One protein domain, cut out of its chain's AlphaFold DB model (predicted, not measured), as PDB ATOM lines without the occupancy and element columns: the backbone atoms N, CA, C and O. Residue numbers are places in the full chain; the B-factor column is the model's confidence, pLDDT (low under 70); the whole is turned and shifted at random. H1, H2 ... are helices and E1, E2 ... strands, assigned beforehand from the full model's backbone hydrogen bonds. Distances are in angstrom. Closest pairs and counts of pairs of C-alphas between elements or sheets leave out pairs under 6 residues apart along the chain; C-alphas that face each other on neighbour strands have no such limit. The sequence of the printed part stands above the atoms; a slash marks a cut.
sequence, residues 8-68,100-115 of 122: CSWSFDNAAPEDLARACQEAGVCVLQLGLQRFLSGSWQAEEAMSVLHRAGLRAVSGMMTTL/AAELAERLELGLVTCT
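Overview. This is residues 8 to 68 and 100 to 115 of the 122 residues of an uncharacterized protein of Actinobacteria bacterium (UniProt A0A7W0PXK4). A small parallel sheet, E1 E2 E3, has H4 over one face, while H1 and H3 make a side-by-side helix pair that meets the sheet loosely: H3 only grazes it and H1 is off it. Short H2 also grazes the sheet and is near both H3 and H4. You will find 77 printed residues with four named helices and three named strands, in the order H1 E1 H2 H3 E2 H4 E3; the class is mixed, helices and strands. The whole is compact and rounded, with a radius of gyration of the C-alphas of 11.3 A and spans of 30 by 23 by 22 A.

Along the chain. Start at Cys 8 and go on to C-alpha 17 at (7.229, 1.883, -10.258), where H1 begins; it runs over residues 17 to 26, 14.5 A. E1 is residues 31 to 35, 12.8 A, and H2 is residues 37 to 40. H3, residues 46 to 55, runs 14.2 A. E2 follows from C-alpha 59 at (14.251, 4.626, 0.059) to residue 65, 17.5 A. After the cut look for H4 at residues 100 to 106, 9.8 A, and E3 at residues 112 to 114, 7.0 A, ending at C-alpha 114 at (27.004, 8.085, -14.286).

Arrangement. Begin with the sheet, where E2 is the inner strand. E1 and E2 are parallel at 26 degrees; look at N 32 and O 59, 2.9 A apart, within hydrogen-bond range. E2 and E3 are parallel at 40 degrees, with N 65 and O 113 at 2.8 A. E1, H2, H3 and E2 form a strand-helix-strand unit, two parallel neighbour strands with helices between, and its crossover is right-handed. H4 is on the sheet at a height of 9.6 A; it lies over E2, only just not over E3 too, with 5 of its C-alphas falling on E2 and 2 on E3. On the local plane it stands at 2 degrees to E2, along the strands; the closest C-alphas, of Gly 63 and Ala 104, are 6.8 A apart. H3 only grazes the sheet with residues 50 to 54; H2 grazes it with residues 37 to 40, only just on it with 5 pairs of C-alphas within 10 A. H1 and H3 touch at a shallow tilt of 25 degrees, the same way, closest at the C-alphas of Pro 17 and Ala 49, 5.4 A. H1 and H4 are apart. In H1, H3 and H4 every O i to N i+4 pair is within hydrogen-bond range; H2 is too short for such a pair.

Size, cuts and confidence. The C-alphas of Arg 55 and Leu 68 are the two farthest apart, 31.8 A. Residues 69 to 99 are not printed, and C-alphas 68 and 100 are 13.1 A apart across this cut. The links that are printed whole are tight. The mean pLDDT of the printed part is 95.0, and no printed residue is under 70.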
ATOM      1  N   CYS A   8      20.988  -0.998  -7.352       94.81
ATOM      2  CA  CYS A   8      20.681  -0.120  -8.474       94.81
ATOM      3  C   CYS A   8      19.405  -0.607  -9.159       94.81
ATOM      4  O   CYS A   8      19.294  -1.783  -9.500       94.81
ATOM      5  N   SER A   9      18.440   0.282  -9.391       94.69
ATOM      6  CA  SER A   9      17.162  -0.128  -9.973       94.69
ATOM      7  C   SER A   9      17.307  -0.698 -11.389       94.69
ATOM      8  O   SER A   9      16.450  -1.470 -11.798       94.69
ATOM      9  N   TRP A  10      18.395  -0.406 -12.116       89.81
ATOM     10  CA  TRP A  10      18.701  -1.037 -13.412       89.81
ATOM     11  C   TRP A  10      18.878  -2.553 -13.343       89.81
ATOM     12  O   TRP A  10      18.758  -3.223 -14.361       89.81
ATOM     13  N   SER A  11      19.160  -3.106 -12.162       90.62
ATOM     14  CA  SER A  11      19.253  -4.555 -11.970       90.62
ATOM     15  C   SER A  11      17.900  -5.263 -12.063       90.62
ATOM     16  O   SER A  11      17.871  -6.491 -12.108       90.62
ATOM     17  N   PHE A  12      16.793  -4.516 -12.096       91.12
ATOM     18  CA  PHE A  12      15.448  -5.059 -12.218       91.12
ATOM     19  C   PHE A  12      14.785  -4.606 -13.509       91.12
ATOM     20  O   PHE A  12      14.948  -3.463 -13.942       91.12
ATOM     21  N   ASP A  13      13.956  -5.484 -14.066       84.38
ATOM     22  CA  ASP A  13      12.962  -5.059 -15.040       84.38
ATOM     23  C   ASP A  13      11.875  -4.253 -14.316       84.38
ATOM     24  O   ASP A  13      11.256  -4.721 -13.359       84.38
ATOM     25  N   ASN A  14      11.713  -2.995 -14.712       86.38
ATOM     26  CA  ASN A  14      10.914  -2.005 -13.995       86.38
ATOM     27  C   ASN A  14      10.189  -1.062 -14.955       86.38
ATOM     28  O   ASN A  14      10.389   0.154 -14.947       86.38
ATOM     29  N   ALA A  15       9.340  -1.629 -15.810       89.50
ATOM     30  CA  ALA A  15       8.496  -0.840 -16.701       89.50
ATOM     31  C   ALA A  15       7.667   0.199 -15.917       89.50
ATOM     32  O   ALA A  15       7.639   1.371 -16.309       89.50
ATOM     33  N   ALA A  16       7.091  -0.195 -14.776       94.69
ATOM     34  CA  ALA A  16       6.371   0.681 -13.854       94.69
ATOM     35  C   ALA A  16       7.014   0.735 -12.445       94.69
ATOM     36  O   ALA A  16       7.739  -0.190 -12.056       94.69
ATOM     37  N   PRO A  17       6.752   1.790 -11.643       96.62
ATOM     38  CA  PRO A  17       7.229   1.883 -10.258       96.62
ATOM     39  C   PRO A  17       6.811   0.692  -9.384       96.62
ATOM     40  O   PRO A  17       7.564   0.260  -8.510       96.62
ATOM     41  N   GLU A  18       5.631   0.128  -9.638       97.12
ATOM     42  CA  GLU A  18       5.086  -1.042  -8.951       97.12
ATOM     43  C   GLU A  18       5.895  -2.311  -9.229       97.12
ATOM     44  O   GLU A  18       6.039  -3.157  -8.345       97.12
ATOM     45  N   ASP A  19       6.447  -2.444 -10.437       96.69
ATOM     46  CA  ASP A  19       7.290  -3.582 -10.804       96.69
ATOM     47  C   ASP A  19       8.602  -3.544 -10.020       96.69
ATOM     48  O   ASP A  19       9.007  -4.551  -9.439       96.69
ATOM     49  N   LEU A  20       9.211  -2.356  -9.912       96.75
ATOM     50  CA  LEU A  20      10.393  -2.151  -9.075       96.75
ATOM     51  C   LEU A  20      10.087  -2.437  -7.602       96.75
ATOM     52  O   LEU A  20      10.875  -3.103  -6.931       96.75
ATOM     53  N   ALA A  21       8.944  -1.955  -7.102       96.50
ATOM     54  CA  ALA A  21       8.515  -2.191  -5.729       96.50
ATOM     55  C   ALA A  21       8.397  -3.685  -5.411       96.50
ATOM     56  O   ALA A  21       8.963  -4.152  -4.420       96.50
ATOM     57  N   ARG A  22       7.720  -4.437  -6.285       97.00
ATOM     58  CA  ARG A  22       7.556  -5.887  -6.162       97.00
ATOM     59  C   ARG A  22       8.900  -6.617  -6.214       97.00
ATOM     60  O   ARG A  22       9.186  -7.403  -5.316       97.00
ATOM     61  N   ALA A  23       9.751  -6.301  -7.190       95.69
ATOM     62  CA  ALA A  23      11.068  -6.926  -7.322       95.69
ATOM     63  C   ALA A  23      11.956  -6.685  -6.086       95.69
ATOM     64  O   ALA A  23      12.641  -7.592  -5.614       95.69
ATOM     65  N   CYS A  24      11.910  -5.482  -5.507       94.75
ATOM     66  CA  CYS A  24      12.662  -5.171  -4.292       94.75
ATOM     67  C   CYS A  24      12.140  -5.930  -3.065       94.75
ATOM     68  O   CYS A  24      12.935  -6.382  -2.242       94.75
ATOM     69  N   GLN A  25      10.821  -6.099  -2.946       94.25
ATOM     70  CA  GLN A  25      10.212  -6.890  -1.874       94.25
ATOM     71  C   GLN A  25      10.605  -8.366  -1.974       94.25
ATOM     72  O   GLN A  25      11.013  -8.951  -0.973       94.25
ATOM     73  N   GLU A  26      10.546  -8.944  -3.176       94.56
ATOM     74  CA  GLU A  26      10.980 -10.322  -3.443       94.56
ATOM     75  C   GLU A  26      12.470 -10.523  -3.132       94.56
ATOM     76  O   GLU A  26      12.854 -11.544  -2.562       94.56
ATOM     77  N   ALA A  27      13.305  -9.528  -3.442       92.81
ATOM     78  CA  ALA A  27      14.736  -9.543  -3.148       92.81
ATOM     79  C   ALA A  27      15.088  -9.174  -1.690       92.81
ATOM     80  O   ALA A  27      16.253  -9.275  -1.302       92.81
ATOM     81  N   GLY A  28      14.124  -8.733  -0.873       93.12
ATOM     82  CA  GLY A  28      14.359  -8.330   0.519       93.12
ATOM     83  C   GLY A  28      15.198  -7.054   0.680       93.12
ATOM     84  O   GLY A  28      15.873  -6.880   1.696       93.12
ATOM     85  N   VAL A  29      15.174  -6.157  -0.307       94.00
ATOM     86  CA  VAL A  29      15.956  -4.909  -0.334       94.00
ATOM     87  C   VAL A  29      15.050  -3.690  -0.205       94.00
ATOM     88  O   VAL A  29      13.929  -3.670  -0.703       94.00
ATOM     89  N   CYS A  30      15.539  -2.642   0.463       94.81
ATOM     90  CA  CYS A  30      14.761  -1.415   0.671       94.81
ATOM     91  C   CYS A  30      15.530  -0.109   0.436       94.81
ATOM     92  O   CYS A  30      14.986   0.974   0.642       94.81
ATOM     93  N   VAL A  31      16.788  -0.188  -0.003       95.75
ATOM     94  CA  VAL A  31      17.625   0.978  -0.316       95.75
ATOM     95  C   VAL A  31      17.972   0.953  -1.798       95.75
ATOM     96  O   VAL A  31      18.458  -0.059  -2.299       95.75
ATOM     97  N   LEU A  32      17.726   2.066  -2.489       95.69
ATOM     98  CA  LEU A  32      17.864   2.167  -3.939       95.69
ATOM     99  C   LEU A  32      18.887   3.221  -4.366       95.69
ATOM    100  O   LEU A  32      18.859   4.361  -3.898       95.69
ATOM    101  N   GLN A  33      19.718   2.855  -5.338       96.50
ATOM    102  CA  GLN A  33      20.237   3.798  -6.323       96.50
ATOM    103  C   GLN A  33      19.262   3.804  -7.506       96.50
ATOM    104  O   GLN A  33      19.043   2.780  -8.150       96.50
ATOM    105  N   LEU A  34      18.622   4.940  -7.759       96.50
ATOM    106  CA  LEU A  34      17.494   5.039  -8.673       96.50
ATOM    107  C   LEU A  34      17.952   5.401 -10.088       96.50
ATOM    108  O   LEU A  34      18.566   6.441 -10.306       96.50
ATOM    109  N   GLY A  35      17.619   4.568 -11.068       95.88
ATOM    110  CA  GLY A  35      17.805   4.875 -12.481       95.88
ATOM    111  C   GLY A  35      16.933   6.055 -12.904       95.88
ATOM    112  O   GLY A  35      15.708   5.942 -12.949       95.88
ATOM    113  N   LEU A  36      17.555   7.179 -13.253       96.69
ATOM    114  CA  LEU A  36      16.845   8.431 -13.536       96.69
ATOM    115  C   LEU A  36      16.176   8.443 -14.917       96.69
ATOM    116  O   LEU A  36      15.258   9.227 -15.152       96.69
ATOM    117  N   GLN A  37      16.581   7.546 -15.822       94.12
ATOM    118  CA  GLN A  37      16.137   7.567 -17.217       94.12
ATOM    119  C   GLN A  37      14.615   7.465 -17.376       94.12
ATOM    120  O   GLN A  37      14.066   8.116 -18.258       94.12
ATOM    121  N   ARG A  38      13.920   6.715 -16.506       93.69
ATOM    122  CA  ARG A  38      12.450   6.582 -16.547       93.69
ATOM    123  C   ARG A  38      11.725   7.901 -16.271       93.69
ATOM    124  O   ARG A  38      10.669   8.150 -16.842       93.69
ATOM    125  N   PHE A  39      12.301   8.747 -15.426       96.06
ATOM    126  CA  PHE A  39      11.782  10.080 -15.133       96.06
ATOM    127  C   PHE A  39      12.161  11.062 -16.245       96.06
ATOM    128  O   PHE A  39      11.326  11.826 -16.718       96.06
ATOM    129  N   LEU A  40      13.411  11.001 -16.717       95.00
ATOM    130  CA  LEU A  40      13.929  11.883 -17.769       95.00
ATOM    131  C   LEU A  40      13.252  11.644 -19.130       95.00
ATOM    132  O   LEU A  40      13.133  12.580 -19.922       95.00
ATOM    133  N   SER A  41      12.773  10.424 -19.394       93.44
ATOM    134  CA  SER A  41      11.947  10.092 -20.563       93.44
ATOM    135  C   SER A  41      10.462  10.427 -20.387       93.44
ATOM    136  O   SER A  41       9.698  10.276 -21.338       93.44
ATOM    137  N   GLY A  42      10.030  10.830 -19.187       94.25
ATOM    138  CA  GLY A  42       8.620  11.050 -18.848       94.25
ATOM    139  C   GLY A  42       7.796   9.769 -18.696       94.25
ATOM    140  O   GLY A  42       6.578   9.843 -18.545       94.25
ATOM    141  N   SER A  43       8.431   8.592 -18.727       94.69
ATOM    142  CA  SER A  43       7.743   7.310 -18.536       94.69
ATOM    143  C   SER A  43       7.209   7.162 -17.113       94.69
ATOM    144  O   SER A  43       6.178   6.527 -16.915       94.69
ATOM    145  N   TRP A  44       7.898   7.744 -16.131       96.75
ATOM    146  CA  TRP A  44       7.459   7.830 -14.742       96.75
ATOM    147  C   TRP A  44       7.229   9.291 -14.362       96.75
ATOM    148  O   TRP A  44       8.110  10.131 -14.543       96.75
ATOM    149  N   GLN A  45       6.063   9.578 -13.784       96.81
ATOM    150  CA  GLN A  45       5.820  10.849 -13.105       96.81
ATOM    151  C   GLN A  45       6.497  10.817 -11.735       96.81
ATOM    152  O   GLN A  45       6.354   9.843 -10.993       96.81
ATOM    153  N   ALA A  46       7.262  11.860 -11.411       95.38
ATOM    154  CA  ALA A  46       8.159  11.866 -10.258       95.38
ATOM    155  C   ALA A  46       7.413  11.631  -8.939       95.38
ATOM    156  O   ALA A  46       7.745  10.723  -8.178       95.38
ATOM    157  N   GLU A  47       6.367  12.410  -8.702       95.50
ATOM    158  CA  GLU A  47       5.611  12.418  -7.455       95.50
ATOM    159  C   GLU A  47       4.833  11.104  -7.262       95.50
ATOM    160  O   GLU A  47       4.824  10.527  -6.171       95.50
ATOM    161  N   GLU A  48       4.233  10.582  -8.335       97.19
ATOM    162  CA  GLU A  48       3.490   9.316  -8.321       97.19
ATOM    163  C   GLU A  48       4.418   8.122  -8.085       97.19
ATOM    164  O   GLU A  48       4.170   7.308  -7.191       97.19
ATOM    165  N   ALA A  49       5.521   8.044  -8.833       97.19
ATOM    166  CA  ALA A  49       6.487   6.964  -8.699       97.19
ATOM    167  C   ALA A  49       7.116   6.948  -7.303       97.19
ATOM    168  O   ALA A  49       7.146   5.902  -6.655       97.19
ATOM    169  N   MET A  50       7.547   8.102  -6.784       97.44
ATOM    170  CA  MET A  50       8.096   8.174  -5.428       97.44
ATOM    171  C   MET A  50       7.059   7.804  -4.366       97.44
ATOM    172  O   MET A  50       7.397   7.111  -3.408       97.44
ATOM    173  N   SER A  51       5.788   8.176  -4.545       97.81
ATOM    174  CA  SER A  51       4.701   7.746  -3.657       97.81
ATOM    175  C   SER A  51       4.527   6.221  -3.638       97.81
ATOM    176  O   SER A  51       4.337   5.626  -2.573       97.81
ATOM    177  N   VAL A  52       4.629   5.554  -4.794       98.06
ATOM    178  CA  VAL A  52       4.611   4.083  -4.882       98.06
ATOM    179  C   VAL A  52       5.802   3.474  -4.140       98.06
ATOM    180  O   VAL A  52       5.606   2.616  -3.277       98.06
ATOM    181  N   LEU A  53       7.019   3.952  -4.411       97.06
ATOM    182  CA  LEU A  53       8.238   3.430  -3.789       97.06
ATOM    183  C   LEU A  53       8.236   3.631  -2.263       97.06
ATOM    184  O   LEU A  53       8.519   2.693  -1.517       97.06
ATOM    185  N   HIS A  54       7.830   4.809  -1.781       96.88
ATOM    186  CA  HIS A  54       7.732   5.097  -0.349       96.88
ATOM    187  C   HIS A  54       6.692   4.224   0.358       96.88
ATOM    188  O   HIS A  54       6.974   3.687   1.430       96.88
ATOM    189  N   ARG A  55       5.505   4.021  -0.239       97.75
ATOM    190  CA  ARG A  55       4.482   3.116   0.321       97.75
ATOM    191  C   ARG A  55       4.958   1.667   0.393       97.75
ATOM    192  O   ARG A  55       4.560   0.947   1.302       97.75
ATOM    193  N   ALA A  56       5.832   1.259  -0.525       96.25
ATOM    194  CA  ALA A  56       6.476  -0.049  -0.510       96.25
ATOM    195  C   ALA A  56       7.639  -0.155   0.499       96.25
ATOM    196  O   ALA A  56       8.248  -1.218   0.610       96.25
ATOM    197  N   GLY A  57       7.950   0.916   1.243       95.94
ATOM    198  CA  GLY A  57       9.042   0.954   2.217       95.94
ATOM    199  C   GLY A  57      10.428   1.143   1.597       95.94
ATOM    200  O   GLY A  57      11.431   0.914   2.274       95.94
ATOM    201  N   LEU A  58      10.499   1.542   0.325       95.75
ATOM    202  CA  LEU A  58      11.751   1.762  -0.393       95.75
ATOM    203  C   LEU A  58      12.252   3.190  -0.192       95.75
ATOM    204  O   LEU A  58      11.477   4.144  -0.170       95.75
ATOM    205  N   ARG A  59      13.573   3.338  -0.087       95.06
ATOM    206  CA  ARG A  59      14.251   4.626   0.059       95.06
ATOM    207  C   ARG A  59      15.319   4.785  -1.012       95.06
ATOM    208  O   ARG A  59      16.325   4.074  -0.993       95.06
ATOM    209  N   ALA A  60      15.121   5.742  -1.911       95.50
ATOM    210  CA  ALA A  60      16.159   6.164  -2.840       95.50
ATOM    211  C   ALA A  60      17.208   7.013  -2.100       95.50
ATOM    212  O   ALA A  60      16.860   7.867  -1.290       95.50
ATOM    213  N   VAL A  61      18.493   6.734  -2.326       95.31
ATOM    214  CA  VAL A  61      19.616   7.441  -1.671       95.31
ATOM    215  C   VAL A  61      20.565   8.113  -2.657       95.31
ATOM    216  O   VAL A  61      21.370   8.949  -2.265       95.31
ATOM    217  N   SER A  62      20.493   7.735  -3.930       96.44
ATOM    218  CA  SER A  62      21.245   8.344  -5.027       96.44
ATOM    219  C   SER A  62      20.551   8.059  -6.356       96.44
ATOM    220  O   SER A  62      19.696   7.175  -6.433       96.44
ATOM    221  N   GLY A  63      20.925   8.799  -7.395       97.06
ATOM    222  CA  GLY A  63      20.506   8.581  -8.774       97.06
ATOM    223  C   GLY A  63      21.613   7.973  -9.641       97.06
ATOM    224  O   GLY A  63      22.804   8.174  -9.392       97.06
ATOM    225  N   MET A  64      21.212   7.262 -10.690       96.00
ATOM    226  CA  MET A  64      22.071   6.784 -11.775       96.00
ATOM    227  C   MET A  64      21.527   7.322 -13.101       96.00
ATOM    228  O   MET A  64      20.407   6.997 -13.502       96.00
ATOM    229  N   MET A  65      22.312   8.155 -13.779       95.31
ATOM    230  CA  MET A  65      22.036   8.627 -15.133       95.31
ATOM    231  C   MET A  65      22.685   7.682 -16.150       95.31
ATOM    232  O   MET A  65      23.853   7.316 -16.005       95.31
ATOM    233  N   THR A  66      21.941   7.307 -17.192       92.06
ATOM    234  CA  THR A  66      22.487   6.602 -18.362       92.06
ATOM    235  C   THR A  66      23.050   7.621 -19.334       92.06
ATOM    236  O   THR A  66      22.390   8.622 -19.603       92.06
ATOM    237  N   THR A  67      24.233   7.371 -19.887       92.00
ATOM    238  CA  THR A  67      24.748   8.225 -20.959       92.00
ATOM    239  C   THR A  67      24.260   7.713 -22.312       92.00
ATOM    240  O   THR A  67      24.134   6.517 -22.558       92.00
ATOM    241  N   LEU A  68      23.923   8.633 -23.202       91.06
ATOM    242  CA  LEU A  68      23.519   8.336 -24.564       91.06
ATOM    243  C   LEU A  68      24.709   7.816 -25.368       91.06
ATOM    244  O   LEU A  68      25.821   8.334 -25.258       91.06
ATOM    245  N   ALA A 100      19.139  15.759 -15.009       97.62
ATOM    246  CA  ALA A 100      19.295  14.761 -13.959       97.62
ATOM    247  C   ALA A 100      19.596  15.408 -12.601       97.62
ATOM    248  O   ALA A 100      19.079  14.932 -11.593       97.62
ATOM    249  N   ALA A 101      20.387  16.484 -12.569       97.44
ATOM    250  CA  ALA A 101      20.662  17.246 -11.354       97.44
ATOM    251  C   ALA A 101      19.403  17.962 -10.838       97.44
ATOM    252  O   ALA A 101      19.076  17.829  -9.660       97.44
ATOM    253  N   GLU A 102      18.646  18.626 -11.716       97.81
ATOM    254  CA  GLU A 102      17.361  19.256 -11.367       97.81
ATOM    255  C   GLU A 102      16.350  18.233 -10.831       97.81
ATOM    256  O   GLU A 102      15.669  18.453  -9.827       97.81
ATOM    257  N   LEU A 103      16.255  17.073 -11.487       97.88
ATOM    258  CA  LEU A 103      15.414  15.981 -11.017       97.88
ATOM    259  C   LEU A 103      15.895  15.455  -9.659       97.88
ATOM    260  O   LEU A 103      15.073  15.210  -8.783       97.88
ATOM    261  N   ALA A 104      17.201  15.268  -9.474       97.19
ATOM    262  CA  ALA A 104      17.759  14.790  -8.215       97.19
ATOM    263  C   ALA A 104      17.444  15.739  -7.056       97.19
ATOM    264  O   ALA A 104      17.057  15.262  -5.994       97.19
ATOM    265  N   GLU A 105      17.517  17.053  -7.272       96.88
ATOM    266  CA  GLU A 105      17.095  18.050  -6.285       96.88
ATOM    267  C   GLU A 105      15.612  17.883  -5.922       96.88
ATOM    268  O   GLU A 105      15.275  17.764  -4.745       96.88
ATOM    269  N   ARG A 106      14.728  17.768  -6.924       96.38
ATOM    270  CA  ARG A 106      13.285  17.532  -6.710       96.38
ATOM    271  C   ARG A 106      12.982  16.230  -5.970       96.38
ATOM    272  O   ARG A 106      11.987  16.151  -5.256       96.38
ATOM    273  N   LEU A 107      13.802  15.203  -6.183       96.25
ATOM    274  CA  LEU A 107      13.685  13.888  -5.552       96.25
ATOM    275  C   LEU A 107      14.457  13.787  -4.223       96.25
ATOM    276  O   LEU A 107      14.510  12.703  -3.645       96.25
ATOM    277  N   GLU A 108      15.071  14.881  -3.760       95.75
ATOM    278  CA  GLU A 108      15.907  14.942  -2.553       95.75
ATOM    279  C   GLU A 108      17.091  13.945  -2.564       95.75
ATOM    280  O   GLU A 108      17.524  13.420  -1.535       95.75
ATOM    281  N   LEU A 109      17.649  13.673  -3.747       96.19
ATOM    282  CA  LEU A 109      18.806  12.801  -3.937       96.19
ATOM    283  C   LEU A 109      20.105  13.608  -3.832       96.19
ATOM    284  O   LEU A 109      20.407  14.442  -4.680       96.19
ATOM    285  N   GLY A 110      20.931  13.302  -2.830       92.88
ATOM    286  CA  GLY A 110      22.197  14.014  -2.591       92.88
ATOM    287  C   GLY A 110      23.359  13.647  -3.527       92.88
ATOM    288  O   GLY A 110      24.448  14.196  -3.382       92.88
ATOM    289  N   LEU A 111      23.168  12.696  -4.445       96.38
ATOM    290  CA  LEU A 111      24.203  12.228  -5.369       96.38
ATOM    291  C   LEU A 111      23.576  11.703  -6.661       96.38
ATOM    292  O   LEU A 111      22.691  10.847  -6.615       96.38
ATOM    293  N   VAL A 112      24.111  12.139  -7.802       96.62
ATOM    294  CA  VAL A 112      23.882  11.521  -9.113       96.62
ATOM    295  C   VAL A 112      25.191  10.914  -9.597       96.62
ATOM    296  O   VAL A 112      26.244  11.543  -9.538       96.62
ATOM    297  N   THR A 113      25.118   9.675 -10.060       95.19
ATOM    298  CA  THR A 113      26.240   8.937 -10.645       95.19
ATOM    299  C   THR A 113      25.985   8.682 -12.125       95.19
ATOM    300  O   THR A 113      24.837   8.634 -12.569       95.19
ATOM    301  N   CYS A 114      27.051   8.513 -12.894       92.06
ATOM    302  CA  CYS A 114      27.004   8.085 -14.286       92.06
ATOM    303  C   CYS A 114      28.243   7.244 -14.593       92.06
ATOM    304  O   CYS A 114      29.225   7.268 -13.842       92.06
ATOM    305  N   THR A 115      28.210   6.498 -15.694       85.25
ATOM    306  CA  THR A 115      29.383   5.751 -16.145       85.25
ATOM    307  C   THR A 115      30.434   6.738 -16.672       85.25
ATOM    308  O   THR A 115      30.164   7.467 -17.628       85.25
TER     309      THR A 115